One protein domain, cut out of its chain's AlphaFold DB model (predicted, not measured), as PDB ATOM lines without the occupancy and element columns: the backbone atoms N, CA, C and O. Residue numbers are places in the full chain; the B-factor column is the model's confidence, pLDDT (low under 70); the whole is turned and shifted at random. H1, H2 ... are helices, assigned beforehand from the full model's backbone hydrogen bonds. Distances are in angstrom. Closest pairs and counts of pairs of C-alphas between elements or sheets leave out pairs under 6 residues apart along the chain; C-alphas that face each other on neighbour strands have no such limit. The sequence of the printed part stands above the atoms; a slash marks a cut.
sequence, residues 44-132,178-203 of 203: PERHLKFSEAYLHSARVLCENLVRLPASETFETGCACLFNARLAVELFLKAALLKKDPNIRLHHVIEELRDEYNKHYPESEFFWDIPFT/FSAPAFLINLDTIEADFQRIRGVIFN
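What this domain is: This is residues 44 to 132 and 178 to 203 of the 203 residues of the protein "HEPN domain-containing protein" of Amphritea balenae (UniProt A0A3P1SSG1). Three long helices, H1, H2 and H4, stand side by side as a bundle, their centres making a triangle, and the short H3 packs on residues 88 to 99 of H2. H1 and H2 form a helical hairpin, and H4 runs the same way as H2. The printed part has 115 residues, with four named helices in the order H1, H2, H3, H4 and no named strand; its class is all helix. It is compact, with a radius of gyration of the C-alphas of 14.5 A, and elongated, spanning 46 by 23 by 23 A.

How they stand to each other: Start with H1, residues 44 to 67, which touches H2, residues 74 to 99, at a shallow tilt of 23 degrees, opposite ways; their closest C-alphas, of Ser 51 and Ala 87, are 4.0 A apart. H2 is the hub, touching three helices. H3, residues 109 to 119, touches H2 at a shallow tilt of 25 degrees, the same way, with the C-alphas of Glu 89 and Ile 109 closest at 5.9 A. H4, residues 180 to 201, touches H2 at a shallow tilt of 11 degrees, closest at the C-alphas of Ala 95 and Ile 201, 6.8 A. H4 also touches H1, residues 55 to 66 alone, opposite ways at a shallow tilt of 21 degrees; the closest C-alphas, of Cys 62 and Ala 180, are 5.6 A apart. H3 is apart from H1 and H4. Each O i to N i+4 pair is within hydrogen-bond range in H1, H2 and H3, and 15 of 18 are in H4.

Where its parts are: Find C-alpha 44 at (164.447, 208.935, 251.680); from there H1 runs 34.7 A. H2 begins at (158.039, 232.849, 273.238) and runs 37.4 A. H3 covers 15.0 A, and H4 runs 30.7 A to C-alpha 201 at (157.982, 201.845, 255.558).

The domain as a whole: Look to the C-alphas of Ala 70 and Asn 102, the two farthest apart, at 46.5 A. The links H1 to H2 and H2 to H3 are short. Residues 120 to 132 hold no named element; residues 133 to 177, in the link across the cut from H3 to H4, are not printed, and C-alphas 132 and 178 are 15.8 A apart. No printed residue is under 70 in pLDDT.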
ATOM      1  N   PRO A  44     165.438 209.186 250.630       97.38
ATOM      2  CA  PRO A  44     164.447 208.935 251.680       97.38
ATOM      3  C   PRO A  44     165.060 208.704 253.069       97.38
ATOM      4  O   PRO A  44     164.647 209.342 254.038       97.38
ATOM      5  N   GLU A  45     166.075 207.846 253.179       97.19
ATOM      6  CA  GLU A  45     166.747 207.518 254.440       97.19
ATOM      7  C   GLU A  45     167.461 208.726 255.041       97.19
ATOM      8  O   GLU A  45     167.413 208.937 256.253       97.19
ATOM      9  N   ARG A  46     168.075 209.575 254.210       96.62
ATOM     10  CA  ARG A  46     168.652 210.838 254.692       96.62
ATOM     11  C   ARG A  46     167.577 211.756 255.268       96.62
ATOM     12  O   ARG A  46     167.783 212.303 256.348       96.62
ATOM     13  N   HIS A  47     166.427 211.902 254.603       97.62
ATOM     14  CA  HIS A  47     165.310 212.693 255.140       97.62
ATOM     15  C   HIS A  47     164.812 212.134 256.476       97.62
ATOM     16  O   HIS A  47     164.597 212.911 257.404       97.62
ATOM     17  N   LEU A  48     164.706 210.806 256.598       98.06
ATOM     18  CA  LEU A  48     164.359 210.139 257.853       98.06
ATOM     19  C   LEU A  48     165.396 210.419 258.952       98.06
ATOM     20  O   LEU A  48     165.038 210.732 260.082       98.06
ATOM     21  N   LYS A  49     166.695 210.375 258.642       97.56
ATOM     22  CA  LYS A  49     167.739 210.685 259.633       97.56
ATOM     23  C   LYS A  49     167.698 212.141 260.086       97.56
ATOM     24  O   LYS A  49     167.859 212.414 261.275       97.56
ATOM     25  N   PHE A  50     167.443 213.075 259.171       98.00
ATOM     26  CA  PHE A  50     167.239 214.472 259.550       98.00
ATOM     27  C   PHE A  50     165.964 214.661 260.380       98.00
ATOM     28  O   PHE A  50     166.003 215.412 261.353       98.00
ATOM     29  N   SER A  51     164.856 213.985 260.056       98.62
ATOM     30  CA  SER A  51     163.633 214.093 260.860       98.62
ATOM     31  C   SER A  51     163.835 213.581 262.286       98.62
ATOM     32  O   SER A  51     163.468 214.280 263.230       98.62
ATOM     33  N   GLU A  52     164.503 212.435 262.457       98.38
ATOM     34  CA  GLU A  52     164.889 211.887 263.767       98.38
ATOM     35  C   GLU A  52     165.767 212.888 264.552       98.38
ATOM     36  O   GLU A  52     165.508 213.166 265.725       98.38
ATOM     37  N   ALA A  53     166.764 213.496 263.900       98.31
ATOM     38  CA  ALA A  53     167.660 214.466 264.535       98.31
ATOM     39  C   ALA A  53     166.948 215.762 264.966       98.31
ATOM     40  O   ALA A  53     167.208 216.284 266.057       98.31
ATOM     41  N   TYR A  54     166.040 216.290 264.139       98.75
ATOM     42  CA  TYR A  54     165.272 217.492 264.475       98.75
ATOM     43  C   TYR A  54     164.238 217.232 265.573       98.75
ATOM     44  O   TYR A  54     164.076 218.079 266.453       98.75
ATOM     45  N   LEU A  55     163.602 216.054 265.591       98.75
ATOM     46  CA  LEU A  55     162.693 215.673 266.672       98.75
ATOM     47  C   LEU A  55     163.446 215.542 268.000       98.75
ATOM     48  O   LEU A  55     163.022 216.105 269.009       98.75
ATOM     49  N   HIS A  56     164.608 214.883 267.981       98.62
ATOM     50  CA  HIS A  56     165.479 214.786 269.151       98.62
ATOM     51  C   HIS A  56     165.902 216.171 269.660       98.62
ATOM     52  O   HIS A  56     165.833 216.446 270.857       98.62
ATOM     53  N   SER A  57     166.274 217.076 268.752       98.50
ATOM     54  CA  SER A  57     166.645 218.452 269.103       98.50
ATOM     55  C   SER A  57     165.480 219.220 269.740       98.50
ATOM     56  O   SER A  57     165.679 219.918 270.735       98.50
ATOM     57  N   ALA A  58     164.261 219.064 269.207       98.50
ATOM     58  CA  ALA A  58     163.057 219.647 269.793       98.50
ATOM     59  C   ALA A  58     162.805 219.111 271.209       98.50
ATOM     60  O   ALA A  58     162.568 219.899 272.121       98.50
ATOM     61  N   ARG A  59     162.928 217.792 271.410       98.56
ATOM     62  CA  ARG A  59     162.766 217.136 272.714       98.56
ATOM     63  C   ARG A  59     163.767 217.645 273.742       98.56
ATOM     64  O   ARG A  59     163.350 218.107 274.798       98.56
ATOM     65  N   VAL A  60     165.060 217.640 273.420       98.31
ATOM     66  CA  VAL A  60     166.113 218.111 274.338       98.31
ATOM     67  C   VAL A  60     165.879 219.568 274.743       98.31
ATOM     68  O   VAL A  60     166.024 219.922 275.916       98.31
ATOM     69  N   LEU A  61     165.498 220.426 273.792       97.94
ATOM     70  CA  LEU A  61     165.154 221.813 274.091       97.94
ATOM     71  C   LEU A  61     163.912 221.900 274.988       97.94
ATOM     72  O   LEU A  61     163.946 222.596 275.998       97.94
ATOM     73  N   CYS A  62     162.844 221.171 274.663       98.19
ATOM     74  CA  CYS A  62     161.600 221.174 275.427       98.19
ATOM     75  C   CYS A  62     161.809 220.699 276.873       98.19
ATOM     76  O   CYS A  62     161.406 221.380 277.812       98.19
ATOM     77  N   GLU A  63     162.532 219.594 277.072       98.25
ATOM     78  CA  GLU A  63     162.895 219.068 278.394       98.25
ATOM     79  C   GLU A  63     163.732 220.065 279.207       98.25
ATOM     80  O   GLU A  63     163.576 220.174 280.426       98.25
ATOM     81  N   ASN A  64     164.616 220.826 278.556       97.75
ATOM     82  CA  ASN A  64     165.342 221.909 279.215       97.75
ATOM     83  C   ASN A  64     164.406 223.025 279.684       97.75
ATOM     84  O   ASN A  64     164.557 223.479 280.815       97.75
ATOM     85  N   LEU A  65     163.437 223.434 278.862       97.19
ATOM     86  CA  LEU A  65     162.459 224.467 279.224       97.19
ATOM     87  C   LEU A  65     161.538 224.000 280.362       97.19
ATOM     88  O   LEU A  65     161.278 224.767 281.284       97.19
ATOM     89  N   VAL A  66     161.145 222.720 280.377       97.25
ATOM     90  CA  VAL A  66     160.403 222.119 281.502       97.25
ATOM     91  C   VAL A  66     161.221 222.156 282.795       97.25
ATOM     92  O   VAL A  66     160.693 222.488 283.857       97.25
ATOM     93  N   ARG A  67     162.519 221.823 282.732       97.44
ATOM     94  CA  ARG A  67     163.409 221.836 283.908       97.44
ATOM     95  C   ARG A  67     163.769 223.243 284.377       97.44
ATOM     96  O   ARG A  67     164.025 223.436 285.562       97.44
ATOM     97  N   LEU A  68     163.805 224.207 283.461       96.44
ATOM     98  CA  LEU A  68     164.171 225.598 283.711       96.44
ATOM     99  C   LEU A  68     163.063 226.542 283.211       96.44
ATOM    100  O   LEU A  68     163.278 227.255 282.230       96.44
ATOM    101  N   PRO A  69     161.906 226.628 283.900       92.12
ATOM    102  CA  PRO A  69     160.779 227.449 283.443       92.12
ATOM    103  C   PRO A  69     161.118 228.936 283.266       92.12
ATOM    104  O   PRO A  69     160.510 229.624 282.460       92.12
ATOM    105  N   ALA A  70     162.127 229.444 283.983       93.94
ATOM    106  CA  ALA A  70     162.616 230.816 283.818       93.94
ATOM    107  C   ALA A  70     163.252 231.088 282.438       93.94
ATOM    108  O   ALA A  70     163.442 232.244 282.069       93.94
ATOM    109  N   SER A  71     163.617 230.041 281.693       93.31
ATOM    110  CA  SER A  71     164.107 230.125 280.316       93.31
ATOM    111  C   SER A  71     162.994 229.966 279.276       93.31
ATOM    112  O   SER A  71     163.276 230.101 278.087       93.31
ATOM    113  N   GLU A  72     161.756 229.688 279.699       93.44
ATOM    114  CA  GLU A  72     160.603 229.604 278.806       93.44
ATOM    115  C   GLU A  72     160.192 231.010 278.365       93.44
ATOM    116  O   GLU A  72     159.646 231.813 279.120       93.44
ATOM    117  N   THR A  73     160.492 231.306 277.107       93.50
ATOM    118  CA  THR A  73     160.088 232.527 276.415       93.50
ATOM    119  C   THR A  73     159.369 232.146 275.133       93.50
ATOM    120  O   THR A  73     159.429 231.000 274.676       93.50
ATOM    121  N   PHE A  74     158.695 233.110 274.511       90.94
ATOM    122  CA  PHE A  74     158.039 232.849 273.238       90.94
ATOM    123  C   PHE A  74     159.051 232.431 272.157       90.94
ATOM    124  O   PHE A  74     158.799 231.496 271.407       90.94
ATOM    125  N   GLU A  75     160.239 233.038 272.128       93.06
ATOM    126  CA  GLU A  75     161.295 232.756 271.152       93.06
ATOM    127  C   GLU A  75     161.891 231.353 271.318       93.06
ATOM    128  O   GLU A  75     162.108 230.645 270.332       93.06
ATOM    129  N   THR A  76     162.139 230.924 272.560       95.06
ATOM    130  CA  THR A  76     162.623 229.560 272.836       95.06
ATOM    131  C   THR A  76     161.543 228.520 272.538       95.06
ATOM    132  O   THR A  76     161.848 227.463 271.979       95.06
ATOM    133  N   GLY A  77     160.276 228.854 272.800       95.25
ATOM    134  CA  GLY A  77     159.119 228.077 272.360       95.25
ATOM    135  C   GLY A  77     159.027 227.954 270.839       95.25
ATOM    136  O   GLY A  77     158.892 226.848 270.320       95.25
ATOM    137  N   CYS A  78     159.188 229.055 270.100       94.31
ATOM    138  CA  CYS A  78     159.225 229.059 268.636       94.31
ATOM    139  C   CYS A  78     160.350 228.181 268.085       94.31
ATOM    140  O   CYS A  78     160.113 227.408 267.158       94.31
ATOM    141  N   ALA A  79     161.548 228.233 268.675       95.38
ATOM    142  CA  ALA A  79     162.649 227.355 268.286       95.38
ATOM    143  C   ALA A  79     162.300 225.871 268.508       95.38
ATOM    144  O   ALA A  79     162.580 225.032 267.649       95.38
ATOM    145  N   CYS A  80     161.651 225.541 269.626       96.75
ATOM    146  CA  CYS A  80     161.180 224.187 269.912       96.75
ATOM    147  C   CYS A  80     160.127 223.720 268.893       96.75
ATOM    148  O   CYS A  80     160.282 222.664 268.272       96.75
ATOM    149  N   LEU A  81     159.099 224.541 268.659       96.50
ATOM    150  CA  LEU A  81     158.039 224.290 267.680       96.50
ATOM    151  C   LEU A  81     158.599 224.127 266.262       96.50
ATOM    152  O   LEU A  81     158.188 223.219 265.545       96.50
ATOM    153  N   PHE A  82     159.557 224.967 265.862       96.25
ATOM    154  CA  PHE A  82     160.168 224.908 264.537       96.25
ATOM    155  C   PHE A  82     160.895 223.582 264.299       96.25
ATOM    156  O   PHE A  82     160.694 222.964 263.255       96.25
ATOM    157  N   ASN A  83     161.706 223.129 265.261       98.06
ATOM    158  CA  ASN A  83     162.422 221.858 265.140       98.06
ATOM    159  C   ASN A  83     161.448 220.676 265.015       98.06
ATOM    160  O   ASN A  83     161.604 219.842 264.126       98.06
ATOM    161  N   ALA A  84     160.396 220.642 265.838       98.31
ATOM    162  CA  ALA A  84     159.381 219.593 265.773       98.31
ATOM    163  C   ALA A  84     158.588 219.624 264.454       98.31
ATOM    164  O   ALA A  84     158.392 218.592 263.816       98.31
ATOM    165  N   ARG A  85     158.195 220.818 263.995       97.38
ATOM    166  CA  ARG A  85     157.520 221.008 262.707       97.38
ATOM    167  C   ARG A  85     158.394 220.526 261.548       97.38
ATOM    168  O   ARG A  85     157.912 219.832 260.657       97.38
ATOM    169  N   LEU A  86     159.673 220.901 261.545       97.75
ATOM    170  CA  LEU A  86     160.618 220.491 260.508       97.75
ATOM    171  C   LEU A  86     160.839 218.975 260.519       97.75
ATOM    172  O   LEU A  86     160.912 218.369 259.452       97.75
ATOM    173  N   ALA A  87     160.880 218.355 261.699       98.69
ATOM    174  CA  ALA A  87     160.933 216.906 261.813       98.69
ATOM    175  C   ALA A  87     159.734 216.243 261.119       98.69
ATOM    176  O   ALA A  87     159.927 215.357 260.290       98.69
ATOM    177  N   VAL A  88     158.511 216.710 261.391       98.56
ATOM    178  CA  VAL A  88     157.277 216.195 260.762       98.56
ATOM    179  C   VAL A  88     157.299 216.377 259.246       98.56
ATOM    180  O   VAL A  88     157.041 215.423 258.513       98.56
ATOM    181  N   GLU A  89     157.686 217.560 258.759       98.38
ATOM    182  CA  GLU A  89     157.826 217.825 257.321       98.38
ATOM    183  C   GLU A  89     158.799 216.840 256.654       98.38
ATOM    184  O   GLU A  89     158.493 216.259 255.612       98.38
ATOM    185  N   LEU A  90     159.977 216.636 257.246       98.56
ATOM    186  CA  LEU A  90     161.004 215.759 256.689       98.56
ATOM    187  C   LEU A  90     160.617 214.283 256.763       98.56
ATOM    188  O   LEU A  90     160.930 213.538 255.839       98.56
ATOM    189  N   PHE A  91     159.903 213.869 257.809       98.69
ATOM    190  CA  PHE A  91     159.396 212.506 257.922       98.69
ATOM    191  C   PHE A  91     158.355 212.205 256.840       98.69
ATOM    192  O   PHE A  91     158.462 211.190 256.153       98.69
ATOM    193  N   LEU A  92     157.403 213.120 256.614       98.44
ATOM    194  CA  LEU A  92     156.430 213.002 255.524       98.44
ATOM    195  C   LEU A  92     157.128 212.912 254.164       98.44
ATOM    196  O   LEU A  92     156.814 212.034 253.364       98.44
ATOM    197  N   LYS A  93     158.126 213.768 253.918       98.56
ATOM    198  CA  LYS A  93     158.937 213.720 252.691       98.56
ATOM    199  C   LYS A  93     159.669 212.392 252.535       98.56
ATOM    200  O   LYS A  93     159.670 211.843 251.439       98.56
ATOM    201  N   ALA A  94     160.261 211.872 253.609       98.31
ATOM    202  CA  ALA A  94     160.927 210.575 253.595       98.31
ATOM    203  C   ALA A  94     159.947 209.468 253.181       98.31
ATOM    204  O   ALA A  94     160.226 208.725 252.242       98.31
ATOM    205  N   ALA A  95     158.788 209.387 253.842       98.12
ATOM    206  CA  ALA A  95     157.767 208.381 253.562       98.12
ATOM    207  C   ALA A  95     157.235 208.483 252.124       98.12
ATOM    208  O   ALA A  95     157.130 207.478 251.421       98.12
ATOM    209  N   LEU A  96     156.939 209.695 251.654       98.25
ATOM    210  CA  LEU A  96     156.456 209.932 250.296       98.25
ATOM    211  C   LEU A  96     157.497 209.555 249.237       98.25
ATOM    212  O   LEU A  96     157.170 208.820 248.309       98.25
ATOM    213  N   LEU A  97     158.756 209.972 249.408       97.94
ATOM    214  CA  LEU A  97     159.843 209.604 248.495       97.94
ATOM    215  C   LEU A  97     160.126 208.099 248.493       97.94
ATOM    216  O   LEU A  97     160.561 207.564 247.475       97.94
ATOM    217  N   LYS A  98     159.892 207.409 249.619       96.94
ATOM    218  CA  LYS A  98     160.018 205.948 249.679       96.94
ATOM    219  C   LYS A  98     158.937 205.253 248.849       96.94
ATOM    220  O   LYS A  98     159.213 204.208 248.266       96.94
ATOM    221  N   LYS A  99     157.737 205.842 248.761       95.94
ATOM    222  CA  LYS A  99     156.643 205.346 247.911       95.94
ATOM    223  C   LYS A  99     156.875 205.660 246.435       95.94
ATOM    224  O   LYS A  99     156.719 204.780 245.593       95.94
ATOM    225  N   ASP A 100     157.212 206.910 246.132       96.06
ATOM    226  CA  ASP A 100     157.457 207.407 244.782       96.06
ATOM    227  C   ASP A 100     158.642 208.391 244.788       96.06
ATOM    228  O   ASP A 100     158.514 209.518 245.274       96.06
ATOM    229  N   PRO A 101     159.798 208.015 244.208       94.88
ATOM    230  CA  PRO A 101     160.983 208.869 244.190       94.88
ATOM    231  C   PRO A 101     160.818 210.140 243.341       94.88
ATOM    232  O   PRO A 101     161.653 211.039 243.442       94.88
ATOM    233  N   ASN A 102     159.779 210.230 242.503       94.12
ATOM    234  CA  ASN A 102     159.500 211.395 241.658       94.12
ATOM    235  C   ASN A 102     158.372 212.278 242.205       94.12
ATOM    236  O   ASN A 102     157.977 213.241 241.537       94.12
ATOM    237  N   ILE A 103     157.843 211.967 243.391       95.00
ATOM    238  CA  ILE A 103     156.735 212.723 243.960       95.00
ATOM    239  C   ILE A 103     157.127 214.184 244.183       95.00
ATOM    240  O   ILE A 103     158.234 214.521 244.618       95.00
ATOM    241  N   ARG A 104     156.196 215.088 243.879       90.75
ATOM    242  CA  ARG A 104     156.401 216.511 244.116       90.75
ATOM    243  C   ARG A 104     156.348 216.787 245.616       90.75
ATOM    244  O   ARG A 104     155.346 216.526 246.268       90.75
ATOM    245  N   LEU A 105     157.422 217.366 246.142       91.38
ATOM    246  CA  LEU A 105     157.507 217.746 247.547       91.38
ATOM    247  C   LEU A 105     157.165 219.219 247.758       91.38
ATOM    248  O   LEU A 105     157.460 220.081 246.928       91.38
ATOM    249  N   HIS A 106     156.592 219.487 248.925       88.25
ATOM    250  CA  HIS A 106     156.144 220.799 249.366       88.25
ATOM    251  C   HIS A 106     156.705 221.099 250.759       88.25
ATOM    252  O   HIS A 106     157.179 220.202 251.452       88.25
ATOM    253  N   HIS A 107     156.704 222.366 251.169       89.12
ATOM    254  CA  HIS A 107     157.055 222.756 252.545       89.12
ATOM    255  C   HIS A 107     155.818 222.917 253.438       89.12
ATOM    256  O   HIS A 107     155.940 223.112 254.644       89.12
ATOM    257  N   VAL A 108     154.622 222.844 252.852       91.19
ATOM    258  CA  VAL A 108     153.344 222.958 253.555       91.19
ATOM    259  C   VAL A 108     152.949 221.572 254.059       91.19
ATOM    260  O   VAL A 108     152.776 220.651 253.263       91.19
ATOM    261  N   ILE A 109     152.827 221.412 255.379       94.69
ATOM    262  CA  ILE A 109     152.537 220.110 256.003       94.69
ATOM    263  C   ILE A 109     151.177 219.568 255.567       94.69
ATOM    264  O   ILE A 109     151.057 218.371 255.348       94.69
ATOM    265  N   GLU A 110     150.173 220.422 255.382       92.75
ATOM    266  CA  GLU A 110     148.837 219.996 254.948       92.75
ATOM    267  C   GLU A 110     148.856 219.407 253.530       92.75
ATOM    268  O   GLU A 110     148.262 218.358 253.306       92.75
ATOM    269  N   GLU A 111     149.621 219.998 252.605       93.31
ATOM    270  CA  GLU A 111     149.808 219.440 251.256       93.31
ATOM    271  C   GLU A 111     150.534 218.083 251.309       93.31
ATOM    272  O   GLU A 111     150.158 217.140 250.615       93.31
ATOM    273  N   LEU A 112     151.551 217.954 252.172       96.44
ATOM    274  CA  LEU A 112     152.254 216.683 252.383       96.44
ATOM    275  C   LEU A 112     151.360 215.622 253.041       96.44
ATOM    276  O   LEU A 112     151.436 214.453 252.671       96.44
ATOM    277  N   ARG A 113     150.520 216.013 254.003       95.81
ATOM    278  CA  ARG A 113     149.541 215.146 254.671       95.81
ATOM    279  C   ARG A 113     148.549 214.584 253.662       95.81
ATOM    280  O   ARG A 113     148.273 213.388 253.684       95.81
ATOM    281  N   ASP A 114     148.019 215.434 252.791       94.88
ATOM    282  CA  ASP A 114     147.010 215.027 251.817       94.88
ATOM    283  C   ASP A 114     147.596 214.024 250.802       94.88
ATOM    284  O   ASP A 114     146.970 212.999 250.518       94.88
ATOM    285  N   GLU A 115     148.833 214.235 250.330       96.81
ATOM    286  CA  GLU A 115     149.533 213.237 249.503       96.81
ATOM    287  C   GLU A 115     149.891 211.965 250.289       96.81
ATOM    288  O   GLU A 115     149.749 210.860 249.761       96.81
ATOM    289  N   TYR A 116     150.296 212.084 251.559       97.38
ATOM    290  CA  TYR A 116     150.599 210.932 252.414       97.38
ATOM    291  C   TYR A 116     149.371 210.032 252.574       97.38
ATOM    292  O   TYR A 116     149.444 208.845 252.265       97.38
ATOM    293  N   ASN A 117     148.221 210.603 252.937       96.62
ATOM    294  CA  ASN A 117     146.969 209.863 253.113       96.62
ATOM    295  C   ASN A 117     146.500 209.178 251.820       96.62
ATOM    296  O   ASN A 117     145.889 208.113 251.856       96.62
ATOM    297  N   LYS A 118     146.801 209.770 250.662       96.31
ATOM    298  CA  LYS A 118     146.515 209.174 249.352       96.31
ATOM    299  C   LYS A 118     147.442 207.999 249.026       96.31
ATOM    300  O   LYS A 118     147.024 207.077 248.332       96.31
ATOM    301  N   HIS A 119     148.702 208.047 249.456       96.06
ATOM    302  CA  HIS A 119     149.720 207.026 249.166       96.06
ATOM    303  C   HIS A 119     149.779 205.895 250.201       96.06
ATOM    304  O   HIS A 119     150.283 204.806 249.893       96.06
ATOM    305  N   TYR A 120     149.252 206.161 251.393       96.69
ATOM    306  CA  TYR A 120     149.209 205.267 252.544       96.69
ATOM    307  C   TYR A 120     147.801 205.251 253.175       96.69
ATOM    308  O   TYR A 120     147.626 205.699 254.308       96.69
ATOM    309  N   PRO A 121     146.766 204.798 252.440       96.50
ATOM    310  CA  PRO A 121     145.387 204.789 252.932       96.50
ATOM    311  C   PRO A 121     145.109 203.705 253.987       96.50
ATOM    312  O   PRO A 121     144.036 203.699 254.594       96.50
ATOM    313  N   GLU A 122     146.016 202.743 254.169       96.12
ATOM    314  CA  GLU A 122     145.829 201.619 255.078       96.12
ATOM    315  C   GLU A 122     145.877 202.066 256.548       96.12
ATOM    316  O   GLU A 122     146.628 202.962 256.938       96.12
ATOM    317  N   SER A 123     145.081 201.419 257.402       93.69
ATOM    318  CA  SER A 123     144.913 201.822 258.806       93.69
ATOM    319  C   SER A 123     146.204 201.767 259.627       93.69
ATOM    320  O   SER A 123     146.343 202.519 260.588       93.69
ATOM    321  N   GLU A 124     147.159 200.916 259.252       94.38
ATOM    322  CA  GLU A 124     148.473 200.840 259.899       94.38
ATOM    323  C   GLU A 124     149.318 202.108 259.707       94.38
ATOM    324  O   GLU A 124     150.184 202.394 260.535       94.38
ATOM    325  N   PHE A 125     149.023 202.895 258.668       96.50
ATOM    326  CA  PHE A 125     149.675 204.165 258.359       96.50
ATOM    327  C   PHE A 125     148.888 205.384 258.831       96.50
ATOM    328  O   PHE A 125     149.382 206.503 258.679       96.50
ATOM    329  N   PHE A 126     147.706 205.186 259.431       95.44
ATOM    330  CA  PHE A 126     146.923 206.278 259.998       95.44
ATOM    331  C   PHE A 126     147.787 207.100 260.954       95.44
ATOM    332  O   PHE A 126     148.491 206.545 261.800       95.44
ATOM    333  N   TRP A 127     147.741 208.418 260.806       95.75
ATOM    334  CA  TRP A 127     148.524 209.354 261.596       95.75
ATOM    335  C   TRP A 127     147.756 210.665 261.720       95.75
ATOM    336  O   TRP A 127     147.403 211.282 260.713       95.75
ATOM    337  N   ASP A 128     147.507 211.094 262.956       95.12
ATOM    338  CA  ASP A 128     146.996 212.434 263.235       95.12
ATOM    339  C   ASP A 128     148.141 213.450 263.102       95.12
ATOM    340  O   ASP A 128     148.827 213.799 264.064       95.12
ATOM    341  N   ILE A 129     148.432 213.825 261.854       96.25
ATOM    342  CA  ILE A 129     149.593 214.645 261.498       96.25
ATOM    343  C   ILE A 129     149.461 216.040 262.138       96.25
ATOM    344  O   ILE A 129     148.537 216.780 261.788       96.25
ATOM    345  N   PRO A 130     150.390 216.445 263.027       95.31
ATOM    346  CA  PRO A 130     150.309 217.723 263.726       95.31
ATOM    347  C   PRO A 130     150.733 218.896 262.829       95.31
ATOM    348  O   PRO A 130     151.193 218.718 261.703       95.31
ATOM    349  N   PHE A 131     150.647 220.114 263.375       92.88
ATOM    350  CA  PHE A 131     150.970 221.375 262.685       92.88
ATOM    351  C   PHE A 131     150.059 221.684 261.488       92.88
ATOM    352  O   PHE A 131     150.454 222.387 260.561       92.88
ATOM    353  N   THR A 132     148.821 221.197 261.523       90.25
ATOM    354  CA  THR A 132     147.749 221.608 260.608       90.25
ATOM    355  C   THR A 132     146.925 222.733 261.227       90.25
ATOM    356  O   THR A 132     146.849 222.855 262.451       90.25
ATOM    357  N   PHE A 178     152.862 229.070 273.656       92.94
ATOM    358  CA  PHE A 178     153.666 227.885 273.878       92.94
ATOM    359  C   PHE A 178     153.594 227.499 275.357       92.94
ATOM    360  O   PHE A 178     153.424 228.361 276.218       92.94
ATOM    361  N   SER A 179     153.672 226.200 275.628       96.06
ATOM    362  CA  SER A 179     153.823 225.645 276.970       96.06
ATOM    363  C   SER A 179     154.725 224.426 276.872       96.06
ATOM    364  O   SER A 179     154.343 223.443 276.231       96.06
ATOM    365  N   ALA A 180     155.907 224.471 277.488       97.25
ATOM    366  CA  ALA A 180     156.859 223.365 277.380       97.25
ATOM    367  C   ALA A 180     156.298 222.033 277.927       97.25
ATOM    368  O   ALA A 180     156.366 221.038 277.205       97.25
ATOM    369  N   PRO A 181     155.661 221.970 279.118       97.31
ATOM    370  CA  PRO A 181     155.111 220.711 279.625       97.31
ATOM    371  C   PRO A 181     154.023 220.113 278.728       97.31
ATOM    372  O   PRO A 181     154.014 218.908 278.497       97.31
ATOM    373  N   ALA A 182     153.122 220.948 278.197       96.75
ATOM    374  CA  ALA A 182     152.072 220.479 277.297       96.75
ATOM    375  C   ALA A 182     152.655 220.014 275.957       96.75
ATOM    376  O   ALA A 182     152.244 218.993 275.415       96.75
ATOM    377  N   PHE A 183     153.643 220.741 275.432       97.44
ATOM    378  CA  PHE A 183     154.254 220.399 274.156       97.44
ATOM    379  C   PHE A 183     155.126 219.141 274.230       97.44
ATOM    380  O   PHE A 183     155.198 218.406 273.248       97.44
ATOM    381  N   LEU A 184     155.730 218.836 275.382       97.69
ATOM    382  CA  LEU A 184     156.493 217.600 275.570       97.69
ATOM    383  C   LEU A 184     155.626 216.348 275.345       97.69
ATOM    384  O   LEU A 184     156.079 215.409 274.699       97.69
ATOM    385  N   ILE A 185     154.359 216.380 275.773       97.69
ATOM    386  CA  ILE A 185     153.385 215.308 275.507       97.69
ATOM    387  C   ILE A 185     153.166 215.147 273.995       97.69
ATOM    388  O   ILE A 185     153.129 214.031 273.483       97.69
ATOM    389  N   ASN A 186     153.077 216.255 273.252       97.31
ATOM    390  CA  ASN A 186     152.941 216.199 271.796       97.31
ATOM    391  C   ASN A 186     154.186 215.589 271.134       97.31
ATOM    392  O   ASN A 186     154.053 214.862 270.153       97.31
ATOM    393  N   LEU A 187     155.387 215.852 271.662       98.50
ATOM    394  CA  LEU A 187     156.623 215.245 271.160       98.50
ATOM    395  C   LEU A 187     156.656 213.728 271.390       98.50
ATOM    396  O   LEU A 187     157.100 213.008 270.498       98.50
ATOM    397  N   ASP A 188     156.145 213.244 272.528       98.12
ATOM    398  CA  ASP A 188     155.991 211.805 272.795       98.12
ATOM    399  C   ASP A 188     155.082 211.137 271.760       98.12
ATOM    400  O   ASP A 188     155.436 210.093 271.209       98.12
ATOM    401  N   THR A 189     153.950 211.768 271.440       98.00
ATOM    402  CA  THR A 189     153.032 211.276 270.405       98.00
ATOM    403  C   THR A 189     153.696 211.250 269.027       98.00
ATOM    404  O   THR A 189     153.656 210.224 268.350       98.00
ATOM    405  N   ILE A 190     154.373 212.337 268.631       98.50
ATOM    406  CA  ILE A 190     155.076 212.417 267.339       98.50
ATOM    407  C   ILE A 190     156.148 211.331 267.230       98.50
ATOM    408  O   ILE A 190     156.269 210.680 266.193       98.50
ATOM    409  N   GLU A 191     156.928 211.117 268.290       98.38
ATOM    410  CA  GLU A 191     157.960 210.084 268.308       98.38
ATOM    411  C   GLU A 191     157.358 208.683 268.190       98.38
ATOM    412  O   GLU A 191     157.845 207.879 267.394       98.38
ATOM    413  N   ALA A 192     156.276 208.397 268.918       98.00
ATOM    414  CA  ALA A 192     155.578 207.120 268.822       98.00
ATOM    415  C   ALA A 192     155.062 206.853 267.396       98.00
ATOM    416  O   ALA A 192     155.250 205.751 266.871       98.00
ATOM    417  N   ASP A 193     154.483 207.864 266.741       98.12
ATOM    418  CA  ASP A 193     154.033 207.761 265.351       98.12
ATOM    419  C   ASP A 193     155.197 207.542 264.383       98.12
ATOM    420  O   ASP A 193     155.128 206.648 263.535       98.12
ATOM    421  N   PHE A 194     156.306 208.274 264.549       98.06
ATOM    422  CA  PHE A 194     157.513 208.070 263.744       98.06
ATOM    423  C   PHE A 194     158.020 206.635 263.866       98.06
ATOM    424  O   PHE A 194     158.300 206.001 262.849       98.06
ATOM    425  N   GLN A 195     158.134 206.111 265.091       97.69
ATOM    426  CA  GLN A 195     158.624 204.751 265.333       97.69
ATOM    427  C   GLN A 195     157.704 203.696 264.719       97.69
ATOM    428  O   GLN A 195     158.188 202.764 264.073       97.69
ATOM    429  N   ARG A 196     156.388 203.857 264.880       97.31
ATOM    430  CA  ARG A 196     155.394 202.944 264.311       97.31
ATOM    431  C   ARG A 196     155.460 202.932 262.787       97.31
ATOM    432  O   ARG A 196     155.637 201.872 262.196       97.31
ATOM    433  N   ILE A 197     155.357 204.099 262.154       97.56
ATOM    434  CA  ILE A 197     155.266 204.219 260.694       97.56
ATOM    435  C   ILE A 197     156.591 203.830 260.034       97.56
ATOM    436  O   ILE A 197     156.605 203.075 259.058       97.56
ATOM    437  N   ARG A 198     157.731 204.283 260.577       96.69
ATOM    438  CA  ARG A 198     159.036 203.940 259.994       96.69
ATOM    439  C   ARG A 198     159.321 202.443 260.073       96.69
ATOM    440  O   ARG A 198     159.966 201.916 259.176       96.69
ATOM    441  N   GLY A 199     158.820 201.775 261.117       95.88
ATOM    442  CA  GLY A 199     158.965 200.337 261.304       95.88
ATOM    443  C   GLY A 199     158.230 199.497 260.255       95.88
ATOM    444  O   GLY A 199     158.460 198.294 260.176       95.88
ATOM    445  N   VAL A 200     157.367 200.122 259.453       94.88
ATOM    446  CA  VAL A 200     156.672 199.487 258.330       94.88
ATOM    447  C   VAL A 200     157.239 199.964 256.989       94.88
ATOM    448  O   VAL A 200     157.432 199.157 256.089       94.88
ATOM    449  N   ILE A 201     157.538 201.261 256.842       95.75
ATOM    450  CA  ILE A 201     157.982 201.845 255.558       95.75
ATOM    451  C   ILE A 201     159.474 201.595 255.261       95.75
ATOM    452  O   ILE A 201     159.858 201.474 254.097       95.75
ATOM    453  N   PHE A 202     160.327 201.576 256.289       94.81
ATOM    454  CA  PHE A 202     161.791 201.573 256.146       94.81
ATOM    455  C   PHE A 202     162.467 200.306 256.688       94.81
ATOM    456  O   PHE A 202     163.696 200.270 256.753       94.81
ATOM    457  N   ASN A 203     161.683 199.298 257.078       79.38
ATOM    458  CA  ASN A 203     162.181 197.995 257.524       79.38
ATOM    459  C   ASN A 203     162.197 196.961 256.396       79.38
ATOM    460  O   ASN A 203     161.349 197.059 255.481       79.38
TER     461      ASN A 203